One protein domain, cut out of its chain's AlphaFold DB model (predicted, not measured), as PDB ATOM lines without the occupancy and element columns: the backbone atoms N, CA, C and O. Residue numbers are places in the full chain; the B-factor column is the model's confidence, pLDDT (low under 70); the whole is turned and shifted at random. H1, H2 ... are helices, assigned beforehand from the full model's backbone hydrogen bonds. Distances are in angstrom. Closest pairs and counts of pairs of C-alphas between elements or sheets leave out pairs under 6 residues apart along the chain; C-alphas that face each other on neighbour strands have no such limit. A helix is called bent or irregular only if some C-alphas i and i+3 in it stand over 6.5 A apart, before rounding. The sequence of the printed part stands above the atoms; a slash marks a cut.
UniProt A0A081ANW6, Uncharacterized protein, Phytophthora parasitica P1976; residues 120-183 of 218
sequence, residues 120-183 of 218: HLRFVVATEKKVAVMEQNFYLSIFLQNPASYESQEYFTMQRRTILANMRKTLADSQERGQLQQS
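Overview. This is residues 120 to 183 of the 218 residues of an uncharacterized protein of Phytophthora parasitica P1976 (UniProt A0A081ANW6). Two long helices, H2 and H1, meet near their ends at a tight turn and open from there as a V. The longer arm is H2, the shorter is H1, and beyond the corner both arms stick out free, with residues 157 to 183 of H2 and 120 to 138 of H1 clear of the rest. The printed part has 64 residues with two named helices, H1 then H2 along the chain, and no named strand; the class is all helix. The whole is extended, with a radius of gyration of the C-alphas of 17.3 A, and flat, spanning 52 by 34 by 10 A.

Along the chain. Find C-alpha 150 at (155.472, 93.738, 117.908); from there H2, residues 150 to 183, runs 49.9 A to C-alpha 183 at (157.746, 137.812, 141.110). Then look at C-alpha 120 at (185.080, 111.753, 142.160), where H1, residues 120 to 144, begins; it measures 36.1 A from first to last C-alpha. Neither helix is bent.

Arrangement. Look first at residues 151 to 155, the part of H2 that touches H1. H1 touches H2 with residues 143 to 144 alone, and 4 pairs of C-alphas of the two helices are within 8 A. The closest C-alphas of the two helices are those of Phe 143 and Ser 152, 4.8 A apart. The helices form a helical hairpin: they run opposite ways at a steep tilt of 40 degrees. Their centres are 20.2 A apart. In H1 and H2, every backbone O i to N i+4 pair is within hydrogen-bond range.

Size, cuts and confidence. The two C-alphas farthest apart are those of Asn 146 and Ser 183, at 52.6 A. The printed part has no cut, and the 5 residues between H1 and H2 are a tight link. In the B-factor column you will find a mean pLDDT of 89.5 for the printed part of this model, with residues 177 to 183, which belong to H2, under 70.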
ATOM      1  N   HIS A 120     185.466 113.161 142.178       86.69
ATOM      2  CA  HIS A 120     185.080 111.753 142.160       86.69
ATOM      3  C   HIS A 120     183.597 111.576 141.815       86.69
ATOM      4  O   HIS A 120     183.272 110.769 140.949       86.69
ATOM      5  N   LEU A 121     182.710 112.383 142.403       88.62
ATOM      6  CA  LEU A 121     181.279 112.372 142.097       88.62
ATOM      7  C   LEU A 121     181.017 112.708 140.624       88.62
ATOM      8  O   LEU A 121     180.261 112.005 139.958       88.62
ATOM      9  N   ARG A 122     181.702 113.711 140.057       88.19
ATOM     10  CA  ARG A 122     181.609 114.029 138.620       88.19
ATOM     11  C   ARG A 122     182.069 112.873 137.741       88.19
ATOM     12  O   ARG A 122     181.454 112.625 136.705       88.19
ATOM     13  N   PHE A 123     183.129 112.172 138.142       89.06
ATOM     14  CA  PHE A 123     183.604 110.995 137.423       89.06
ATOM     15  C   PHE A 123     182.576 109.863 137.470       89.06
ATOM     16  O   PHE A 123     182.242 109.324 136.418       89.06
ATOM     17  N   VAL A 124     182.031 109.553 138.650       91.69
ATOM     18  CA  VAL A 124     180.983 108.537 138.824       91.69
ATOM     19  C   VAL A 124     179.776 108.869 137.944       91.69
ATOM     20  O   VAL A 124     179.429 108.076 137.069       91.69
ATOM     21  N   VAL A 125     179.250 110.095 138.034       93.69
ATOM     22  CA  VAL A 125     178.126 110.561 137.204       93.69
ATOM     23  C   VAL A 125     178.447 110.479 135.707       93.69
ATOM     24  O   VAL A 125     177.601 110.091 134.902       93.69
ATOM     25  N   ALA A 126     179.667 110.836 135.293       91.44
ATOM     26  CA  ALA A 126     180.076 110.732 133.893       91.44
ATOM     27  C   ALA A 126     180.154 109.269 133.423       91.44
ATOM     28  O   ALA A 126     179.755 108.966 132.296       91.44
ATOM     29  N   THR A 127     180.641 108.359 134.271       92.25
ATOM     30  CA  THR A 127     180.687 106.927 133.952       92.25
ATOM     31  C   THR A 127     179.296 106.313 133.875       92.25
ATOM     32  O   THR A 127     179.020 105.605 132.911       92.25
ATOM     33  N   GLU A 128     178.399 106.649 134.799       93.38
ATOM     34  CA  GLU A 128     177.007 106.193 134.791       93.38
ATOM     35  C   GLU A 128     176.271 106.679 133.541       93.38
ATOM     36  O   GLU A 128     175.663 105.882 132.830       93.38
ATOM     37  N   LYS A 129     176.413 107.965 133.187       94.88
ATOM     38  CA  LYS A 129     175.859 108.511 131.937       94.88
ATOM     39  C   LYS A 129     176.386 107.777 130.711       94.88
ATOM     40  O   LYS A 129     175.627 107.500 129.785       94.88
ATOM     41  N   LYS A 130     177.680 107.448 130.692       93.56
ATOM     42  CA  LYS A 130     178.276 106.692 129.587       93.56
ATOM     43  C   LYS A 130     177.696 105.281 129.494       93.56
ATOM     44  O   LYS A 130     177.403 104.840 128.387       93.56
ATOM     45  N   VAL A 131     177.525 104.597 130.625       95.00
ATOM     46  CA  VAL A 131     176.897 103.268 130.673       95.00
ATOM     47  C   VAL A 131     175.459 103.345 130.164       95.00
ATOM     48  O   VAL A 131     175.112 102.585 129.265       95.00
ATOM     49  N   ALA A 132     174.676 104.325 130.621       94.50
ATOM     50  CA  ALA A 132     173.302 104.522 130.168       94.50
ATOM     51  C   ALA A 132     173.217 104.756 128.649       94.50
ATOM     52  O   ALA A 132     172.407 104.135 127.968       94.50
ATOM     53  N   VAL A 133     174.088 105.597 128.080       94.19
ATOM     54  CA  VAL A 133     174.128 105.822 126.622       94.19
ATOM     55  C   VAL A 133     174.506 104.546 125.866       94.19
ATOM     56  O   VAL A 133     173.918 104.252 124.825       94.19
ATOM     57  N   MET A 134     175.473 103.777 126.376       95.06
ATOM     58  CA  MET A 134     175.866 102.504 125.764       95.06
ATOM     59  C   MET A 134     174.719 101.491 125.771       95.06
ATOM     60  O   MET A 134     174.489 100.831 124.761       95.06
ATOM     61  N   GLU A 135     173.992 101.396 126.880       93.81
ATOM     62  CA  GLU A 135     172.836 100.519 127.038       93.81
ATOM     63  C   GLU A 135     171.680 100.921 126.104       93.81
ATOM     64  O   GLU A 135     171.153 100.078 125.379       93.81
ATOM     65  N   GLN A 136     171.359 102.216 126.009       93.31
ATOM     66  CA  GLN A 136     170.361 102.718 125.052       93.31
ATOM     67  C   GLN A 136     170.734 102.390 123.600       93.31
ATOM     68  O   GLN A 136     169.888 101.957 122.817       93.31
ATOM     69  N   ASN A 137     172.011 102.553 123.238       93.19
ATOM     70  CA  ASN A 137     172.489 102.231 121.896       93.19
ATOM     71  C   ASN A 137     172.423 100.721 121.606       93.19
ATOM     72  O   ASN A 137     172.105 100.312 120.491       93.19
ATOM     73  N   PHE A 138     172.686  99.891 122.618       96.06
ATOM     74  CA  PHE A 138     172.538  98.444 122.517       96.06
ATOM     75  C   PHE A 138     171.079  98.044 122.266       96.06
ATOM     76  O   PHE A 138     170.810  97.338 121.293       96.06
ATOM     77  N   TYR A 139     170.125  98.557 123.049       93.12
ATOM     78  CA  TYR A 139     168.703  98.271 122.830       93.12
ATOM     79  C   TYR A 139     168.208  98.748 121.470       93.12
ATOM     80  O   TYR A 139     167.539  97.996 120.763       93.12
ATOM     81  N   LEU A 140     168.594  99.958 121.059       94.56
ATOM     82  CA  LEU A 140     168.272 100.466 119.730       94.56
ATOM     83  C   LEU A 140     168.743  99.498 118.635       94.56
ATOM     84  O   LEU A 140     167.984  99.207 117.714       94.56
ATOM     85  N   SER A 141     169.959  98.957 118.752       95.56
ATOM     86  CA  SER A 141     170.490  98.002 117.772       95.56
ATOM     87  C   SER A 141     169.693  96.694 117.703       95.56
ATOM     88  O   SER A 141     169.488  96.173 116.608       95.56
ATOM     89  N   ILE A 142     169.191  96.202 118.842       96.25
ATOM     90  CA  ILE A 142     168.367  94.986 118.907       96.25
ATOM     91  C   ILE A 142     167.027  95.218 118.205       96.25
ATOM     92  O   ILE A 142     166.660  94.465 117.306       96.25
ATOM     93  N   PHE A 143     166.309  96.280 118.573       95.50
ATOM     94  CA  PHE A 143     164.962  96.531 118.046       95.50
ATOM     95  C   PHE A 143     164.962  97.044 116.596       95.50
ATOM     96  O   PHE A 143     163.967  96.911 115.886       95.50
ATOM     97  N   LEU A 144     166.090  97.571 116.106       94.56
ATOM     98  CA  LEU A 144     166.261  97.885 114.684       94.56
ATOM     99  C   LEU A 144     166.499  96.651 113.806       94.56
ATOM    100  O   LEU A 144     166.296  96.739 112.597       94.56
ATOM    101  N   GLN A 145     166.905  95.508 114.370       94.56
ATOM    102  CA  GLN A 145     167.139  94.294 113.584       94.56
ATOM    103  C   GLN A 145     165.843  93.751 112.959       94.56
ATOM    104  O   GLN A 145     165.880  93.170 111.874       94.56
ATOM    105  N   ASN A 146     164.697  93.961 113.615       94.25
ATOM    106  CA  ASN A 146     163.379  93.661 113.066       94.25
ATOM    107  C   ASN A 146     162.349  94.712 113.523       94.25
ATOM    108  O   ASN A 146     161.663  94.505 114.526       94.25
ATOM    109  N   PRO A 147     162.206  95.832 112.795       93.25
ATOM    110  CA  PRO A 147     161.325  96.926 113.204       93.25
ATOM    111  C   PRO A 147     159.833  96.594 113.055       93.25
ATOM    112  O   PRO A 147     158.994  97.293 113.617       93.25
ATOM    113  N   ALA A 148     159.487  95.548 112.297       93.69
ATOM    114  CA  ALA A 148     158.104  95.132 112.087       93.69
ATOM    115  C   ALA A 148     157.575  94.216 113.204       93.69
ATOM    116  O   ALA A 148     156.365  94.017 113.280       93.69
ATOM    117  N   SER A 149     158.447  93.666 114.060       96.62
ATOM    118  CA  SER A 149     158.009  92.853 115.199       96.62
ATOM    119  C   SER A 149     157.265  93.712 116.225       96.62
ATOM    120  O   SER A 149     157.549  94.902 116.398       96.62
ATOM    121  N   TYR A 150     156.299  93.088 116.897       96.94
ATOM    122  CA  TYR A 150     155.472  93.738 117.908       96.94
ATOM    123  C   TYR A 150     156.328  94.333 119.037       96.94
ATOM    124  O   TYR A 150     156.162  95.495 119.397       96.94
ATOM    125  N   GLU A 151     157.318  93.578 119.516       95.38
ATOM    126  CA  GLU A 151     158.235  93.991 120.579       95.38
ATOM    127  C   GLU A 151     159.019  95.262 120.211       95.38
ATOM    128  O   GLU A 151     159.164  96.172 121.030       95.38
ATOM    129  N   SER A 152     159.488  95.356 118.962       95.88
ATOM    130  CA  SER A 152     160.193  96.540 118.462       95.88
ATOM    131  C   SER A 152     159.275  97.755 118.362       95.88
ATOM    132  O   SER A 152     159.660  98.854 118.767       95.88
ATOM    133  N   GLN A 153     158.050  97.581 117.858       95.50
ATOM    134  CA  GLN A 153     157.076  98.673 117.751       95.50
ATOM    135  C   GLN A 153     156.680  99.225 119.122       95.50
ATOM    136  O   GLN A 153     156.638 100.448 119.300       95.50
ATOM    137  N   GLU A 154     156.449  98.348 120.100       96.19
ATOM    138  CA  GLU A 154     156.178  98.734 121.487       96.19
ATOM    139  C   GLU A 154     157.348  99.527 122.076       96.19
ATOM    140  O   GLU A 154     157.147 100.612 122.630       96.19
ATOM    141  N   TYR A 155     158.586  99.061 121.871       94.94
ATOM    142  CA  TYR A 155     159.780  99.779 122.316       94.94
ATOM    143  C   TYR A 155     159.851 101.197 121.729       94.94
ATOM    144  O   TYR A 155     159.984 102.171 122.475       94.94
ATOM    145  N   PHE A 156     159.719 101.354 120.408       95.75
ATOM    146  CA  PHE A 156     159.790 102.676 119.773       95.75
ATOM    147  C   PHE A 156     158.624 103.590 120.167       95.75
ATOM    148  O   PHE A 156     158.813 104.801 120.319       95.75
ATOM    149  N   THR A 157     157.438 103.024 120.390       96.50
ATOM    150  CA  THR A 157     156.270 103.760 120.893       96.50
ATOM    151  C   THR A 157     156.519 104.277 122.306       96.50
ATOM    152  O   THR A 157     156.300 105.462 122.582       96.50
ATOM    153  N   MET A 158     157.052 103.425 123.182       94.94
ATOM    154  CA  MET A 158     157.458 103.801 124.533       94.94
ATOM    155  C   MET A 158     158.528 104.901 124.506       94.94
ATOM    156  O   MET A 158     158.371 105.917 125.182       94.94
ATOM    157  N   GLN A 159     159.572 104.763 123.680       94.31
ATOM    158  CA  GLN A 159     160.626 105.777 123.552       94.31
ATOM    159  C   GLN A 159     160.077 107.124 123.069       94.31
ATOM    160  O   GLN A 159     160.368 108.164 123.662       94.31
ATOM    161  N   ARG A 160     159.216 107.125 122.040       95.44
ATOM    162  CA  ARG A 160     158.562 108.346 121.546       95.44
ATOM    163  C   ARG A 160     157.716 109.006 122.637       95.44
ATOM    164  O   ARG A 160     157.776 110.224 122.791       95.44
ATOM    165  N   ARG A 161     156.965 108.221 123.417       96.50
ATOM    166  CA  ARG A 161     156.182 108.732 124.553       96.50
ATOM    167  C   ARG A 161     157.085 109.393 125.599       96.50
ATOM    168  O   ARG A 161     156.776 110.503 126.028       96.50
ATOM    169  N   THR A 162     158.200 108.761 125.962       95.56
ATOM    170  CA  THR A 162     159.169 109.315 126.923       95.56
ATOM    171  C   THR A 162     159.780 110.624 126.426       95.56
ATOM    172  O   THR A 162     159.841 111.596 127.178       95.56
ATOM    173  N   ILE A 163     160.170 110.696 125.149       95.19
ATOM    174  CA  ILE A 163     160.710 111.924 124.540       95.19
ATOM    175  C   ILE A 163     159.695 113.069 124.637       95.19
ATOM    176  O   ILE A 163     160.039 114.162 125.085       95.19
ATOM    177  N   LEU A 164     158.435 112.812 124.275       95.75
ATOM    178  CA  LEU A 164     157.376 113.821 124.342       95.75
ATOM    179  C   LEU A 164     157.094 114.273 125.780       95.75
ATOM    180  O   LEU A 164     156.871 115.460 126.015       95.75
ATOM    181  N   ALA A 165     157.120 113.352 126.746       96.25
ATOM    182  CA  ALA A 165     156.958 113.687 128.159       96.25
ATOM    183  C   ALA A 165     158.099 114.588 128.663       96.25
ATOM    184  O   ALA A 165     157.835 115.603 129.306       96.25
ATOM    185  N   ASN A 166     159.346 114.274 128.303       94.88
ATOM    186  CA  ASN A 166     160.505 115.094 128.656       94.88
ATOM    187  C   ASN A 166     160.418 116.494 128.039       94.88
ATOM    188  O   ASN A 166     160.638 117.473 128.742       94.88
ATOM    189  N   MET A 167     160.029 116.603 126.763       94.19
ATOM    190  CA  MET A 167     159.824 117.901 126.107       94.19
ATOM    191  C   MET A 167     158.768 118.743 126.834       94.19
ATOM    192  O   MET A 167     159.008 119.912 127.133       94.19
ATOM    193  N   ARG A 168     157.623 118.143 127.186       94.81
ATOM    194  CA  ARG A 168     156.567 118.829 127.954       94.81
ATOM    195  C   ARG A 168     157.072 119.313 129.309       94.81
ATOM    196  O   ARG A 168     156.810 120.454 129.671       94.81
ATOM    197  N   LYS A 169     157.834 118.478 130.020       94.69
ATOM    198  CA  LYS A 169     158.432 118.849 131.303       94.69
ATOM    199  C   LYS A 169     159.405 120.019 131.154       94.69
ATOM    200  O   LYS A 169     159.292 120.991 131.883       94.69
ATOM    201  N   THR A 170     160.296 119.983 130.160       92.44
ATOM    202  CA  THR A 170     161.252 121.082 129.932       92.44
ATOM    203  C   THR A 170     160.577 122.411 129.592       92.44
ATOM    204  O   THR A 170     161.088 123.468 129.970       92.44
ATOM    205  N   LEU A 171     159.433 122.370 128.901       90.44
ATOM    206  CA  LEU A 171     158.628 123.558 128.616       90.44
ATOM    207  C   LEU A 171     157.979 124.106 129.894       90.44
ATOM    208  O   LEU A 171     158.079 125.303 130.145       90.44
ATOM    209  N   ALA A 172     157.398 123.237 130.727       89.25
ATOM    210  CA  ALA A 172     156.821 123.623 132.016       89.25
ATOM    211  C   ALA A 172     157.874 124.228 132.966       89.25
ATOM    212  O   ALA A 172     157.685 125.341 133.449       89.25
ATOM    213  N   ASP A 173     159.031 123.574 133.128       87.31
ATOM    214  CA  ASP A 173     160.140 124.064 133.965       87.31
ATOM    215  C   ASP A 173     160.671 125.434 133.486       87.31
ATOM    216  O   ASP A 173     161.197 126.235 134.261       87.31
ATOM    217  N   SER A 174     160.581 125.719 132.184       81.00
ATOM    218  CA  SER A 174     160.995 127.013 131.623       81.00
ATOM    219  C   SER A 174     159.950 128.105 131.853       81.00
ATOM    220  O   SER A 174     160.320 129.255 132.078       81.00
ATOM    221  N   GLN A 175     158.665 127.746 131.859       78.06
ATOM    222  CA  GLN A 175     157.567 128.660 132.166       78.06
ATOM    223  C   GLN A 175     157.538 129.034 133.657       78.06
ATOM    224  O   GLN A 175     157.375 130.208 133.980       78.06
ATOM    225  N   GLU A 176     157.771 128.075 134.559       72.25
ATOM    226  CA  GLU A 176     157.852 128.341 136.004       72.25
ATOM    227  C   GLU A 176     159.062 129.214 136.366       72.25
ATOM    228  O   GLU A 176     158.934 130.146 137.155       72.25
ATOM    229  N   ARG A 177     160.227 128.998 135.734       68.06
ATOM    230  CA  ARG A 177     161.392 129.885 135.923       68.06
ATOM    231  C   ARG A 177     161.139 131.316 135.447       68.06
ATOM    232  O   ARG A 177     161.625 132.245 136.083       68.06
ATOM    233  N   GLY A 178     160.375 131.494 134.368       66.38
ATOM    234  CA  GLY A 178     159.961 132.818 133.901       66.38
ATOM    235  C   GLY A 178     158.983 133.512 134.856       66.38
ATOM    236  O   GLY A 178     159.086 134.716 135.062       66.38
ATOM    237  N   GLN A 179     158.079 132.758 135.490       63.06
ATOM    238  CA  GLN A 179     157.147 133.298 136.489       63.06
ATOM    239  C   GLN A 179     157.844 133.673 137.804       63.06
ATOM    240  O   GLN A 179     157.551 134.730 138.353       63.06
ATOM    241  N   LEU A 180     158.803 132.864 138.271       58.62
ATOM    242  CA  LEU A 180     159.575 133.162 139.482       58.62
ATOM    243  C   LEU A 180     160.438 134.423 139.328       58.62
ATOM    244  O   LEU A 180     160.471 135.245 140.242       58.62
ATOM    245  N   GLN A 181     161.054 134.626 138.155       58.47
ATOM    246  CA  GLN A 181     161.820 135.846 137.859       58.47
ATOM    247  C   GLN A 181     160.942 137.108 137.847       58.47
ATOM    248  O   GLN A 181     161.394 138.160 138.287       58.47
ATOM    249  N   GLN A 182     159.681 137.011 137.413       55.41
ATOM    250  CA  GLN A 182     158.753 138.149 137.394       55.41
ATOM    251  C   GLN A 182     158.211 138.514 138.790       55.41
ATOM    252  O   GLN A 182     157.922 139.680 139.051       55.41
ATOM    253  N   SER A 183     158.095 137.547 139.705       54.25
ATOM    254  CA  SER A 183     157.746 137.812 141.110       54.25
ATOM    255  C   SER A 183     158.907 138.373 141.938       54.25
ATOM    256  O   SER A 183     158.655 139.084 142.904       54.25
TER     257      SER A 183